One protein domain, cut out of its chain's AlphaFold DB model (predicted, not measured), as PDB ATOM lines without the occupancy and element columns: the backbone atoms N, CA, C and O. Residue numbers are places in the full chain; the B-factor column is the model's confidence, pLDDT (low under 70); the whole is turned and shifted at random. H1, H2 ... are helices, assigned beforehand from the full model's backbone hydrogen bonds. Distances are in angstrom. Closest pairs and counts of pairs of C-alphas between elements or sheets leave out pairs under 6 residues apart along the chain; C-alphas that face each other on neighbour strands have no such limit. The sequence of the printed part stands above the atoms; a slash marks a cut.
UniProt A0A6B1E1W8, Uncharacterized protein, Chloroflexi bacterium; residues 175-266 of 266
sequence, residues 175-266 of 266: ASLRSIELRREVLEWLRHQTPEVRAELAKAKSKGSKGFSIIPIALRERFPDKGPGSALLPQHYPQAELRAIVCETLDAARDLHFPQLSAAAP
ATOM      1  N   ALA A 175     155.011 160.076 143.331       86.62
ATOM      2  CA  ALA A 175     153.590 160.236 143.636       86.62
ATOM      3  C   ALA A 175     153.184 161.712 143.750       86.62
ATOM      4  O   ALA A 175     152.130 162.095 143.247       86.62
ATOM      5  N   SER A 176     154.066 162.532 144.327       89.50
ATOM      6  CA  SER A 176     153.889 163.977 144.492       89.50
ATOM      7  C   SER A 176     153.719 164.757 143.187       89.50
ATOM      8  O   SER A 176     153.132 165.831 143.206       89.50
ATOM      9  N   LEU A 177     154.173 164.227 142.048       91.75
ATOM     10  CA  LEU A 177     154.160 164.934 140.762       91.75
ATOM     11  C   LEU A 177     153.161 164.355 139.749       91.75
ATOM     12  O   LEU A 177     153.082 164.825 138.616       91.75
ATOM     13  N   ARG A 178     152.403 163.315 140.121       91.56
ATOM     14  CA  ARG A 178     151.498 162.599 139.198       91.56
ATOM     15  C   ARG A 178     150.205 163.345 138.873       91.56
ATOM     16  O   ARG A 178     149.529 162.950 137.921       91.56
ATOM     17  N   SER A 179     149.847 164.349 139.671       93.19
ATOM     18  CA  SER A 179     148.570 165.066 139.583       93.19
ATOM     19  C   SER A 179     148.354 165.684 138.195       93.19
ATOM     20  O   SER A 179     149.267 166.247 137.584       93.19
ATOM     21  N   ILE A 180     147.126 165.569 137.681       95.38
ATOM     22  CA  ILE A 180     146.729 166.185 136.411       95.38
ATOM     23  C   ILE A 180     146.659 167.711 136.531       95.38
ATOM     24  O   ILE A 180     146.984 168.411 135.577       95.38
ATOM     25  N   GLU A 181     146.305 168.222 137.708       95.50
ATOM     26  CA  GLU A 181     146.288 169.643 138.047       95.50
ATOM     27  C   GLU A 181     147.687 170.243 137.892       95.50
ATOM     28  O   GLU A 181     147.850 171.218 137.162       95.50
ATOM     29  N   LEU A 182     148.717 169.596 138.456       96.19
ATOM     30  CA  LEU A 182     150.106 170.038 138.286       96.19
ATOM     31  C   LEU A 182     150.497 170.101 136.807       96.19
ATOM     32  O   LEU A 182     151.071 171.085 136.352       96.19
ATOM     33  N   ARG A 183     150.173 169.059 136.036       95.94
ATOM     34  CA  ARG A 183     150.516 168.997 134.606       95.94
ATOM     35  C   ARG A 183     149.809 170.069 133.782       95.94
ATOM     36  O   ARG A 183     150.392 170.552 132.816       95.94
ATOM     37  N   ARG A 184     148.582 170.445 134.153       96.62
ATOM     38  CA  ARG A 184     147.857 171.562 133.535       96.62
ATOM     39  C   ARG A 184     148.542 172.890 133.828       96.62
ATOM     40  O   ARG A 184     148.792 173.634 132.893       96.62
ATOM     41  N   GLU A 185     148.919 173.158 135.076       97.44
ATOM     42  CA  GLU A 185     149.599 174.420 135.400       97.44
ATOM     43  C   GLU A 185     151.014 174.491 134.787       97.44
ATOM     44  O   GLU A 185     151.433 175.554 134.338       97.44
ATOM     45  N   VAL A 186     151.725 173.363 134.652       96.56
ATOM     46  CA  VAL A 186     152.993 173.300 133.893       96.56
ATOM     47  C   VAL A 186     152.777 173.624 132.412       96.56
ATOM     48  O   VAL A 186     153.574 174.352 131.822       96.56
ATOM     49  N   LEU A 187     151.712 173.094 131.801       96.50
ATOM     50  CA  LEU A 187     151.359 173.398 130.412       96.50
ATOM     51  C   LEU A 187     151.042 174.883 130.232       96.50
ATOM     52  O   LEU A 187     151.526 175.502 129.288       96.50
ATOM     53  N   GLU A 188     150.255 175.455 131.141       97.00
ATOM     54  CA  GLU A 188     149.941 176.880 131.111       97.00
ATOM     55  C   GLU A 188     151.216 177.713 131.243       97.00
ATOM     56  O   GLU A 188     151.453 178.580 130.404       97.00
ATOM     57  N   TRP A 189     152.107 177.402 132.189       96.69
ATOM     58  CA  TRP A 189     153.399 178.085 132.291       96.69
ATOM     59  C   TRP A 189     154.207 178.004 130.984       96.69
ATOM     60  O   TRP A 189     154.697 179.033 130.515       96.69
ATOM     61  N   LEU A 190     154.290 176.826 130.346       94.94
ATOM     62  CA  LEU A 190     154.977 176.629 129.058       94.94
ATOM     63  C   LEU A 190     154.379 177.482 127.930       94.94
ATOM     64  O   LEU A 190     155.118 178.035 127.107       94.94
ATOM     65  N   ARG A 191     153.050 177.609 127.882       94.38
ATOM     66  CA  ARG A 191     152.340 178.416 126.877       94.38
ATOM     67  C   ARG A 191     152.597 179.912 127.038       94.38
ATOM     68  O   ARG A 191     152.680 180.606 126.029       94.38
ATOM     69  N   HIS A 192     152.794 180.380 128.271       94.44
ATOM     70  CA  HIS A 192     153.148 181.772 128.565       94.44
ATOM     71  C   HIS A 192     154.624 182.101 128.286       94.44
ATOM     72  O   HIS A 192     154.980 183.274 128.229       94.44
ATOM     73  N   GLN A 193     155.489 181.100 128.081       92.38
ATOM     74  CA  GLN A 193     156.882 181.353 127.711       92.38
ATOM     75  C   GLN A 193     157.005 181.870 126.271       92.38
ATOM     76  O   GLN A 193     156.170 181.584 125.408       92.38
ATOM     77  N   THR A 194     158.092 182.580 125.968       90.62
ATOM     78  CA  THR A 194     158.379 182.985 124.588       90.62
ATOM     79  C   THR A 194     158.773 181.773 123.722       90.62
ATOM     80  O   THR A 194     159.204 180.736 124.251       90.62
ATOM     81  N   PRO A 195     158.638 181.849 122.382       89.31
ATOM     82  CA  PRO A 195     159.110 180.798 121.480       89.31
ATOM     83  C   PRO A 195     160.582 180.424 121.693       89.31
ATOM     84  O   PRO A 195     160.929 179.247 121.610       89.31
ATOM     85  N   GLU A 196     161.430 181.400 122.019       88.44
ATOM     86  CA  GLU A 196     162.863 181.226 122.264       88.44
ATOM     87  C   GLU A 196     163.099 180.379 123.517       88.44
ATOM     88  O   GLU A 196     163.833 179.393 123.465       88.44
ATOM     89  N   VAL A 197     162.410 180.691 124.622       87.75
ATOM     90  CA  VAL A 197     162.479 179.897 125.858       87.75
ATOM     91  C   VAL A 197     162.006 178.468 125.613       87.75
ATOM     92  O   VAL A 197     162.685 177.514 126.003       87.75
ATOM     93  N   ARG A 198     160.879 178.286 124.912       87.62
ATOM     94  CA  ARG A 198     160.389 176.941 124.566       87.62
ATOM     95  C   ARG A 198     161.387 176.169 123.703       87.62
ATOM     96  O   ARG A 198     161.583 174.973 123.926       87.62
ATOM     97  N   ALA A 199     162.035 176.834 122.747       84.81
ATOM     98  CA  ALA A 199     163.050 176.218 121.902       84.81
ATOM     99  C   ALA A 199     164.275 175.775 122.717       84.81
ATOM    100  O   ALA A 199     164.749 174.654 122.531       84.81
ATOM    101  N   GLU A 200     164.755 176.597 123.653       86.19
ATOM    102  CA  GLU A 200     165.865 176.238 124.547       86.19
ATOM    103  C   GLU A 200     165.511 175.068 125.476       86.19
ATOM    104  O   GLU A 200     166.301 174.132 125.620       86.19
ATOM    105  N   LEU A 201     164.296 175.049 126.037       85.88
ATOM    106  CA  LEU A 201     163.799 173.919 126.831       85.88
ATOM    107  C   LEU A 201     163.718 172.628 126.003       85.88
ATOM    108  O   LEU A 201     164.024 171.544 126.507       85.88
ATOM    109  N   ALA A 202     163.345 172.720 124.726       79.38
ATOM    110  CA  ALA A 202     163.247 171.570 123.833       79.38
ATOM    111  C   ALA A 202     164.616 170.978 123.441       79.38
ATOM    112  O   ALA A 202     164.686 169.799 123.060       79.38
ATOM    113  N   LYS A 203     165.718 171.738 123.557       79.06
ATOM    114  CA  LYS A 203     167.055 171.244 123.199       79.06
ATOM    115  C   LYS A 203     167.433 170.017 124.029       79.06
ATOM    116  O   LYS A 203     167.201 169.912 125.236       79.06
ATOM    117  N   ALA A 204     168.015 169.028 123.350       61.12
ATOM    118  CA  ALA A 204     168.570 167.856 124.010       61.12
ATOM    119  C   ALA A 204     169.736 168.257 124.926       61.12
ATOM    120  O   ALA A 204     170.411 169.256 124.687       61.12
ATOM    121  N   LYS A 205     169.972 167.447 125.963       62.00
ATOM    122  CA  LYS A 205     171.048 167.632 126.940       62.00
ATOM    123  C   LYS A 205     172.405 167.658 126.216       62.00
ATOM    124  O   LYS A 205     172.965 166.604 125.929       62.00
ATOM    125  N   SER A 206     172.920 168.840 125.887       55.09
ATOM    126  CA  SER A 206     174.322 169.037 125.508       55.09
ATOM    127  C   SER A 206     175.167 169.153 126.783       55.09
ATOM    128  O   SER A 206     174.620 169.321 127.876       55.09
ATOM    129  N   LYS A 207     176.499 169.018 126.693       45.06
ATOM    130  CA  LYS A 207     177.392 169.200 127.855       45.06
ATOM    131  C   LYS A 207     177.093 170.557 128.519       45.06
ATOM    132  O   LYS A 207     177.406 171.591 127.948       45.06
ATOM    133  N   GLY A 208     176.468 170.528 129.699       54.25
ATOM    134  CA  GLY A 208     176.104 171.711 130.491       54.25
ATOM    135  C   GLY A 208     174.632 172.148 130.423       54.25
ATOM    136  O   GLY A 208     174.160 172.747 131.383       54.25
ATOM    137  N   SER A 209     173.867 171.802 129.377       60.03
ATOM    138  CA  SER A 209     172.447 172.189 129.280       60.03
ATOM    139  C   SER A 209     171.540 171.143 129.924       60.03
ATOM    140  O   SER A 209     171.533 169.981 129.516       60.03
ATOM    141  N   LYS A 210     170.747 171.539 130.926       68.75
ATOM    142  CA  LYS A 210     169.716 170.674 131.524       68.75
ATOM    143  C   LYS A 210     168.458 170.567 130.639       68.75
ATOM    144  O   LYS A 210     167.715 169.595 130.800       68.75
ATOM    145  N   GLY A 211     168.244 171.480 129.682       82.94
ATOM    146  CA  GLY A 211     167.087 171.489 128.772       82.94
ATOM    147  C   GLY A 211     165.764 171.250 129.509       82.94
ATOM    148  O   GLY A 211     165.577 171.710 130.631       82.94
ATOM    149  N   PHE A 212     164.892 170.420 128.939       85.00
ATOM    150  CA  PHE A 212     163.589 170.084 129.526       85.00
ATOM    151  C   PHE A 212     163.656 169.461 130.934       85.00
ATOM    152  O   PHE A 212     162.685 169.506 131.683       85.00
ATOM    153  N   SER A 213     164.795 168.878 131.333       84.56
ATOM    154  CA  SER A 213     164.913 168.235 132.648       84.56
ATOM    155  C   SER A 213     164.898 169.220 133.821       84.56
ATOM    156  O   SER A 213     164.725 168.773 134.954       84.56
ATOM    157  N   ILE A 214     165.009 170.537 133.582       88.88
ATOM    158  CA  ILE A 214     164.886 171.531 134.661       88.88
ATOM    159  C   ILE A 214     163.504 171.506 135.317       88.88
ATOM    160  O   ILE A 214     163.424 171.628 136.533       88.88
ATOM    161  N   ILE A 215     162.444 171.259 134.540       91.19
ATOM    162  CA  ILE A 215     161.057 171.277 135.018       91.19
ATOM    163  C   ILE A 215     160.843 170.187 136.076       91.19
ATOM    164  O   ILE A 215     160.527 170.520 137.219       91.19
ATOM    165  N   PRO A 216     161.070 168.888 135.782       88.88
ATOM    166  CA  PRO A 216     160.910 167.858 136.797       88.88
ATOM    167  C   PRO A 216     161.917 167.995 137.943       88.88
ATOM    168  O   PRO A 216     161.620 167.520 139.029       88.88
ATOM    169  N   ILE A 217     163.091 168.609 137.757       88.94
ATOM    170  CA  ILE A 217     164.034 168.848 138.865       88.94
ATOM    171  C   ILE A 217     163.476 169.899 139.832       88.94
ATOM    172  O   ILE A 217     163.364 169.609 141.019       88.94
ATOM    173  N   ALA A 218     163.061 171.060 139.330       92.25
ATOM    174  CA  ALA A 218     162.542 172.148 140.153       92.25
ATOM    175  C   ALA A 218     161.257 171.745 140.891       92.25
ATOM    176  O   ALA A 218     161.117 171.960 142.094       92.25
ATOM    177  N   LEU A 219     160.343 171.052 140.203       92.38
ATOM    178  CA  LEU A 219     159.109 170.571 140.825       92.38
ATOM    179  C   LEU A 219     159.361 169.512 141.907       92.38
ATOM    180  O   LEU A 219     158.604 169.454 142.869       92.38
ATOM    181  N   ARG A 220     160.421 168.695 141.800       89.81
ATOM    182  CA  ARG A 220     160.807 167.735 142.858       89.81
ATOM    183  C   ARG A 220     161.284 168.430 144.123       89.81
ATOM    184  O   ARG A 220     161.035 167.923 145.212       89.81
ATOM    185  N   GLU A 221     162.013 169.529 143.970       89.38
ATOM    186  CA  GLU A 221     162.479 170.330 145.102       89.38
ATOM    187  C   GLU A 221     161.294 171.021 145.782       89.38
ATOM    188  O   GLU A 221     161.209 171.023 147.009       89.38
ATOM    189  N   ARG A 222     160.331 171.516 144.992       91.50
ATOM    190  CA  ARG A 222     159.119 172.151 145.518       91.50
ATOM    191  C   ARG A 222     158.135 171.167 146.158       91.50
ATOM    192  O   ARG A 222     157.556 171.482 147.194       91.50
ATOM    193  N   PHE A 223     157.946 169.993 145.560       90.69
ATOM    194  CA  PHE A 223     157.009 168.960 146.006       90.69
ATOM    195  C   PHE A 223     157.754 167.643 146.298       90.69
ATOM    196  O   PHE A 223     157.760 166.730 145.468       90.69
ATOM    197  N   PRO A 224     158.419 167.511 147.462       85.75
ATOM    198  CA  PRO A 224     159.174 166.307 147.797       85.75
ATOM    199  C   PRO A 224     158.260 165.111 148.129       85.75
ATOM    200  O   PRO A 224     157.268 165.247 148.839       85.75
ATOM    201  N   ASP A 225     158.642 163.898 147.699       77.00
ATOM    202  CA  ASP A 225     157.910 162.652 148.029       77.00
ATOM    203  C   ASP A 225     157.983 162.278 149.522       77.00
ATOM    204  O   ASP A 225     157.140 161.538 150.025       77.00
ATOM    205  N   LYS A 226     159.037 162.724 150.216       68.75
ATOM    206  CA  LYS A 226     159.285 162.465 151.637       68.75
ATOM    207  C   LYS A 226     159.598 163.795 152.317       68.75
ATOM    208  O   LYS A 226     160.653 164.372 152.077       68.75
ATOM    209  N   GLY A 227     158.675 164.256 153.150       60.09
ATOM    210  CA  GLY A 227     158.795 165.434 154.008       60.09
ATOM    211  C   GLY A 227     158.073 165.182 155.338       60.09
ATOM    212  O   GLY A 227     157.435 164.133 155.476       60.09
ATOM    213  N   PRO A 228     158.173 166.087 156.330       53.56
ATOM    214  CA  PRO A 228     157.432 165.946 157.587       53.56
ATOM    215  C   PRO A 228     155.945 165.783 157.247       53.56
ATOM    216  O   PRO A 228     155.432 166.602 156.494       53.56
ATOM    217  N   GLY A 229     155.319 164.693 157.718       54.59
ATOM    218  CA  GLY A 229     154.128 163.983 157.191       54.59
ATOM    219  C   GLY A 229     152.821 164.753 156.926       54.59
ATOM    220  O   GLY A 229     151.747 164.267 157.249       54.59
ATOM    221  N   SER A 230     152.909 165.937 156.333       60.31
ATOM    222  CA  SER A 230     151.871 166.957 156.174       60.31
ATOM    223  C   SER A 230     152.093 167.851 154.943       60.31
ATOM    224  O   SER A 230     151.311 168.768 154.714       60.31
ATOM    225  N   ALA A 231     153.143 167.613 154.142       72.06
ATOM    226  CA  ALA A 231     153.382 168.401 152.937       72.06
ATOM    227  C   ALA A 231     152.203 168.236 151.965       72.06
ATOM    228  O   ALA A 231     151.881 167.121 151.542       72.06
ATOM    229  N   LEU A 232     151.545 169.350 151.637       83.19
ATOM    230  CA  LEU A 232     150.439 169.359 150.689       83.19
ATOM    231  C   LEU A 232     150.941 168.905 149.316       83.19
ATOM    232  O   LEU A 232     151.958 169.384 148.810       83.19
ATOM    233  N   LEU A 233     150.206 167.972 148.716       87.50
ATOM    234  CA  LEU A 233     150.421 167.545 147.342       87.50
ATOM    235  C   LEU A 233     149.764 168.557 146.394       87.50
ATOM    236  O   LEU A 233     148.821 169.232 146.810       87.50
ATOM    237  N   PRO A 234     150.198 168.655 145.125       90.94
ATOM    238  CA  PRO A 234     149.650 169.617 144.168       90.94
ATOM    239  C   PRO A 234     148.118 169.628 144.091       90.94
ATOM    240  O   PRO A 234     147.518 170.695 144.068       90.94
ATOM    241  N   GLN A 235     147.476 168.458 144.144       89.25
ATOM    242  CA  GLN A 235     146.016 168.337 144.095       89.25
ATOM    243  C   GLN A 235     145.280 168.864 145.344       89.25
ATOM    244  O   GLN A 235     144.055 168.892 145.356       89.25
ATOM    245  N   HIS A 236     145.996 169.232 146.410       90.94
ATOM    246  CA  HIS A 236     145.409 169.806 147.625       90.94
ATOM    247  C   HIS A 236     145.387 171.340 147.610       90.94
ATOM    248  O   HIS A 236     144.755 171.938 148.479       90.94
ATOM    249  N   TYR A 237     146.071 171.979 146.659       93.06
ATOM    250  CA  TYR A 237     146.088 173.433 146.542       93.06
ATOM    251  C   TYR A 237     144.890 173.926 145.720       93.06
ATOM    252  O   TYR A 237     144.552 173.318 144.699       93.06
ATOM    253  N   PRO A 238     144.272 175.062 146.093       95.62
ATOM    254  CA  PRO A 238     143.402 175.801 145.191       95.62
ATOM    255  C   PRO A 238     144.130 176.121 143.882       95.62
ATOM    256  O   PRO A 238     145.324 176.426 143.884       95.62
ATOM    257  N   GLN A 239     143.410 176.112 142.758       95.00
ATOM    258  CA  GLN A 239     144.035 176.247 141.438       95.00
ATOM    259  C   GLN A 239     144.896 177.513 141.294       95.00
ATOM    260  O   GLN A 239     146.004 177.444 140.769       95.00
ATOM    261  N   ALA A 240     144.411 178.663 141.775       96.25
ATOM    262  CA  ALA A 240     145.150 179.924 141.695       96.25
ATOM    263  C   ALA A 240     146.469 179.884 142.487       96.25
ATOM    264  O   ALA A 240     147.477 180.423 142.036       96.25
ATOM    265  N   GLU A 241     146.472 179.208 143.637       96.81
ATOM    266  CA  GLU A 241     147.664 179.039 144.467       96.81
ATOM    267  C   GLU A 241     148.651 178.063 143.818       96.81
ATOM    268  O   GLU A 241     149.836 178.372 143.704       96.81
ATOM    269  N   LEU A 242     148.162 176.927 143.305       96.75
ATOM    270  CA  LEU A 242     148.995 175.977 142.567       96.75
ATOM    271  C   LEU A 242     149.668 176.647 141.364       96.75
ATOM    272  O   LEU A 242     150.863 176.452 141.148       96.75
ATOM    273  N   ARG A 243     148.920 177.461 140.613       97.38
ATOM    274  CA  ARG A 243     149.454 178.237 139.491       97.38
ATOM    275  C   ARG A 243     150.586 179.152 139.930       97.38
ATOM    276  O   ARG A 243     151.650 179.117 139.321       97.38
ATOM    277  N   ALA A 244     150.368 179.950 140.977       97.12
ATOM    278  CA  ALA A 244     151.378 180.869 141.490       97.12
ATOM    279  C   ALA A 244     152.657 180.118 141.894       97.12
ATOM    280  O   ALA A 244     153.746 180.493 141.466       97.12
ATOM    281  N   ILE A 245     152.511 179.000 142.616       96.88
ATOM    282  CA  ILE A 245     153.629 178.142 143.021       96.88
ATOM    283  C   ILE A 245     154.389 177.602 141.805       96.88
ATOM    284  O   ILE A 245     155.621 177.603 141.799       96.88
ATOM    285  N   VAL A 246     153.677 177.103 140.790       97.06
ATOM    286  CA  VAL A 246     154.293 176.555 139.576       97.06
ATOM    287  C   VAL A 246     155.036 177.647 138.810       97.06
ATOM    288  O   VAL A 246     156.190 177.419 138.452       97.06
ATOM    289  N   CYS A 247     154.430 178.821 138.608       97.06
ATOM    290  CA  CYS A 247     155.090 179.938 137.932       97.06
ATOM    291  C   CYS A 247     156.354 180.371 138.674       97.06
ATOM    292  O   CYS A 247     157.423 180.353 138.079       97.06
ATOM    293  N   GLU A 248     156.267 180.648 139.978       97.00
ATOM    294  CA  GLU A 248     157.422 181.056 140.789       97.00
ATOM    295  C   GLU A 248     158.556 180.021 140.721       97.00
ATOM    296  O   GLU A 248     159.712 180.356 140.462       97.00
ATOM    297  N   THR A 249     158.215 178.740 140.889       96.56
ATOM    298  CA  THR A 249     159.190 177.640 140.881       96.56
ATOM    299  C   THR A 249     159.877 177.507 139.521       96.56
ATOM    300  O   THR A 249     161.093 177.309 139.449       96.56
ATOM    301  N   LEU A 250     159.108 177.567 138.432       95.56
ATOM    302  CA  LEU A 250     159.631 177.335 137.090       95.56
ATOM    303  C   LEU A 250     160.306 178.572 136.494       95.56
ATOM    304  O   LEU A 250     161.284 178.407 135.767       95.56
ATOM    305  N   ASP A 251     159.868 179.781 136.845       94.69
ATOM    306  CA  ASP A 251     160.564 181.020 136.497       94.69
ATOM    307  C   ASP A 251     161.926 181.078 137.196       94.69
ATOM    308  O   ASP A 251     162.938 181.258 136.522       94.69
ATOM    309  N   ALA A 252     161.998 180.773 138.498       94.00
ATOM    310  CA  ALA A 252     163.275 180.692 139.210       94.00
ATOM    311  C   ALA A 252     164.222 179.643 138.593       94.00
ATOM    312  O   ALA A 252     165.417 179.890 138.413       94.00
ATOM    313  N   ALA A 253     163.697 178.470 138.220       92.75
ATOM    314  CA  ALA A 253     164.484 177.425 137.571       92.75
ATOM    315  C   ALA A 253     164.946 177.817 136.159       92.75
ATOM    316  O   ALA A 253     166.068 177.483 135.764       92.75
ATOM    317  N   ARG A 254     164.093 178.512 135.394       91.31
ATOM    318  CA  ARG A 254     164.434 179.074 134.086       91.31
ATOM    319  C   ARG A 254     165.544 180.100 134.243       91.31
ATOM    320  O   ARG A 254     166.554 179.966 133.567       91.31
ATOM    321  N   ASP A 255     165.393 181.062 135.140       90.94
ATOM    322  CA  ASP A 255     166.333 182.172 135.308       90.94
ATOM    323  C   ASP A 255     167.703 181.688 135.796       90.94
ATOM    324  O   ASP A 255     168.741 182.160 135.334       90.94
ATOM    325  N   LEU A 256     167.728 180.656 136.646       89.75
ATOM    326  CA  LEU A 256     168.964 180.004 137.075       89.75
ATOM    327  C   LEU A 256     169.704 179.298 135.925       89.75
ATOM    328  O   LEU A 256     170.935 179.252 135.907       89.75
ATOM    329  N   HIS A 257     168.974 178.679 134.995       86.62
ATOM    330  CA  HIS A 257     169.556 177.828 133.950       86.62
ATOM    331  C   HIS A 257     169.677 178.496 132.579       86.62
ATOM    332  O   HIS A 257     170.458 178.033 131.745       86.62
ATOM    333  N   PHE A 258     168.947 179.583 132.365       85.38
ATOM    334  CA  PHE A 258     168.889 180.356 131.134       85.38
ATOM    335  C   PHE A 258     168.837 181.869 131.429       85.38
ATOM    336  O   PHE A 258     167.938 182.549 130.933       85.38
ATOM    337  N   PRO A 259     169.794 182.426 132.199       83.50
ATOM    338  CA  PRO A 259     169.761 183.832 132.623       83.50
ATOM    339  C   PRO A 259     169.732 184.818 131.446       83.50
ATOM    340  O   PRO A 259     169.154 185.897 131.533       83.50
ATOM    341  N   GLN A 260     170.311 184.433 130.306       82.31
ATOM    342  CA  GLN A 260     170.288 185.215 129.070       82.31
ATOM    343  C   GLN A 260     168.886 185.365 128.459       82.31
ATOM    344  O   GLN A 260     168.676 186.260 127.647       82.31
ATOM    345  N   LEU A 261     167.942 184.488 128.812       79.62
ATOM    346  CA  LEU A 261     166.564 184.537 128.322       79.62
ATOM    347  C   LEU A 261     165.656 185.365 129.239       79.62
ATOM    348  O   LEU A 261     164.624 185.846 128.787       79.62
ATOM    349  N   SER A 262     166.049 185.567 130.499       71.38
ATOM    350  CA  SER A 262     165.304 186.372 131.475       71.38
ATOM    351  C   SER A 262     165.376 187.871 131.172       71.38
ATOM    352  O   SER A 262     164.438 188.604 131.455       71.38
ATOM    353  N   ALA A 263     166.471 188.329 130.556       59.19
ATOM    354  CA  ALA A 263     166.697 189.737 130.216       59.19
ATOM    355  C   ALA A 263     166.024 190.189 128.901       59.19
ATOM    356  O   ALA A 263     166.124 191.357 128.536       59.19
ATOM    357  N   ALA A 264     165.380 189.269 128.173       51.31
ATOM    358  CA  ALA A 264     164.772 189.527 126.865       51.31
ATOM    359  C   ALA A 264     163.235 189.651 126.907       51.31
ATOM    360  O   ALA A 264     162.617 189.844 125.860       51.31
ATOM    361  N   ALA A 265     162.615 189.529 128.085       48.09
ATOM    362  CA  ALA A 265     161.189 189.778 128.263       48.09
ATOM    363  C   ALA A 265     160.956 191.296 128.451       48.09
ATOM    364  O   ALA A 265     161.540 191.859 129.380       48.09
ATOM    365  N   PRO A 266     160.191 191.966 127.567       46.44
ATOM    366  CA  PRO A 266     159.825 193.373 127.735       46.44
ATOM    367  C   PRO A 266     158.909 193.605 128.942       46.44
ATOM    368  O   PRO A 266     158.126 192.686 129.283       46.44
TER     369      PRO A 266
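What this domain is: This is residues 175 to 266 of the 266 residues of an uncharacterized protein of Chloroflexi bacterium (UniProt A0A6B1E1W8). What does the model look like at first sight? A long helix, H4, runs across two other helices, H1 and H3, which both pack on it at steep angles, while two short helices, H2 and H5, sit near each other toward the end where H4 ends. What is it made of? The printed part has 92 residues with five named helices, in the order H1, H2, H3, H4, H5, and no named strand; its class is all helix, and the helix packing is mostly crossed, with no touching pair that is given a tilt at a shallow one. How large is it? It is compact, with a radius of gyration of the C-alphas of 13.7 A, and spans 38 by 29 by 19 A.

How they stand to each other: Which helix is the hub, and what does it touch? H4, residues 239 to 257, touches three others. It touches H1, residues 180 to 192, at a steep tilt of 55 degrees, the same way, with the closest C-alphas, of Glu 185 and Arg 243, 5.6 A apart. It touches H3, residues 211 to 222, at a steep tilt of 54 degrees, opposite ways, with the closest C-alphas, of Ala 218 and Ala 253, 6.2 A apart. Where do the short helices stand? H2, residues 195 to 202, touches residues 211 to 212 of H3 alone, about perpendicular at 81 degrees, the closest C-alphas, of Leu 201 and Gly 211, being 4.5 A apart. H5, residues 259 to 262, and H4 only just touch, only at the corner, with 3 pairs of C-alphas within 8 A, the closest those of Asp 255 and Ser 262 at 5.8 A. H2 and H5 are close but not clearly touching, the closest C-alphas, of Val 197 and Leu 261, being 6.7 A apart. Which stay apart, and how do the backbones run? H1 and H3 are only just apart, with closest C-alphas 8.4 A from each other. Every O i to N i+4 pair is within hydrogen-bond range in H1, H2 and H4, and 6 of 8 are in H3; H5 is too short for such a pair.

Where its parts are: How long are the longer helices? H4 measures 26.6 A from first to last C-alpha, and H1 and H3 each measure 18.6 A. Where are the anchor points? C-alpha 180, where H1 begins, is at (146.729, 166.185, 136.411), C-alpha 239, where H4 begins, is at (144.035, 176.247, 141.438), and C-alpha 262, where H5 ends, is at (165.304, 186.372, 131.475).

The domain as a whole: How far does it reach, and is it cut? The two C-alphas farthest apart, of Gly 229 and Pro 266, are 42.0 A apart, and the printed part has no cut. Which links are long? The link H3 to H4, residues 223 to 238, is long. Where is confidence low? Residues 204 to 210, 226 to 230 and 263 to 266 have pLDDT under 70.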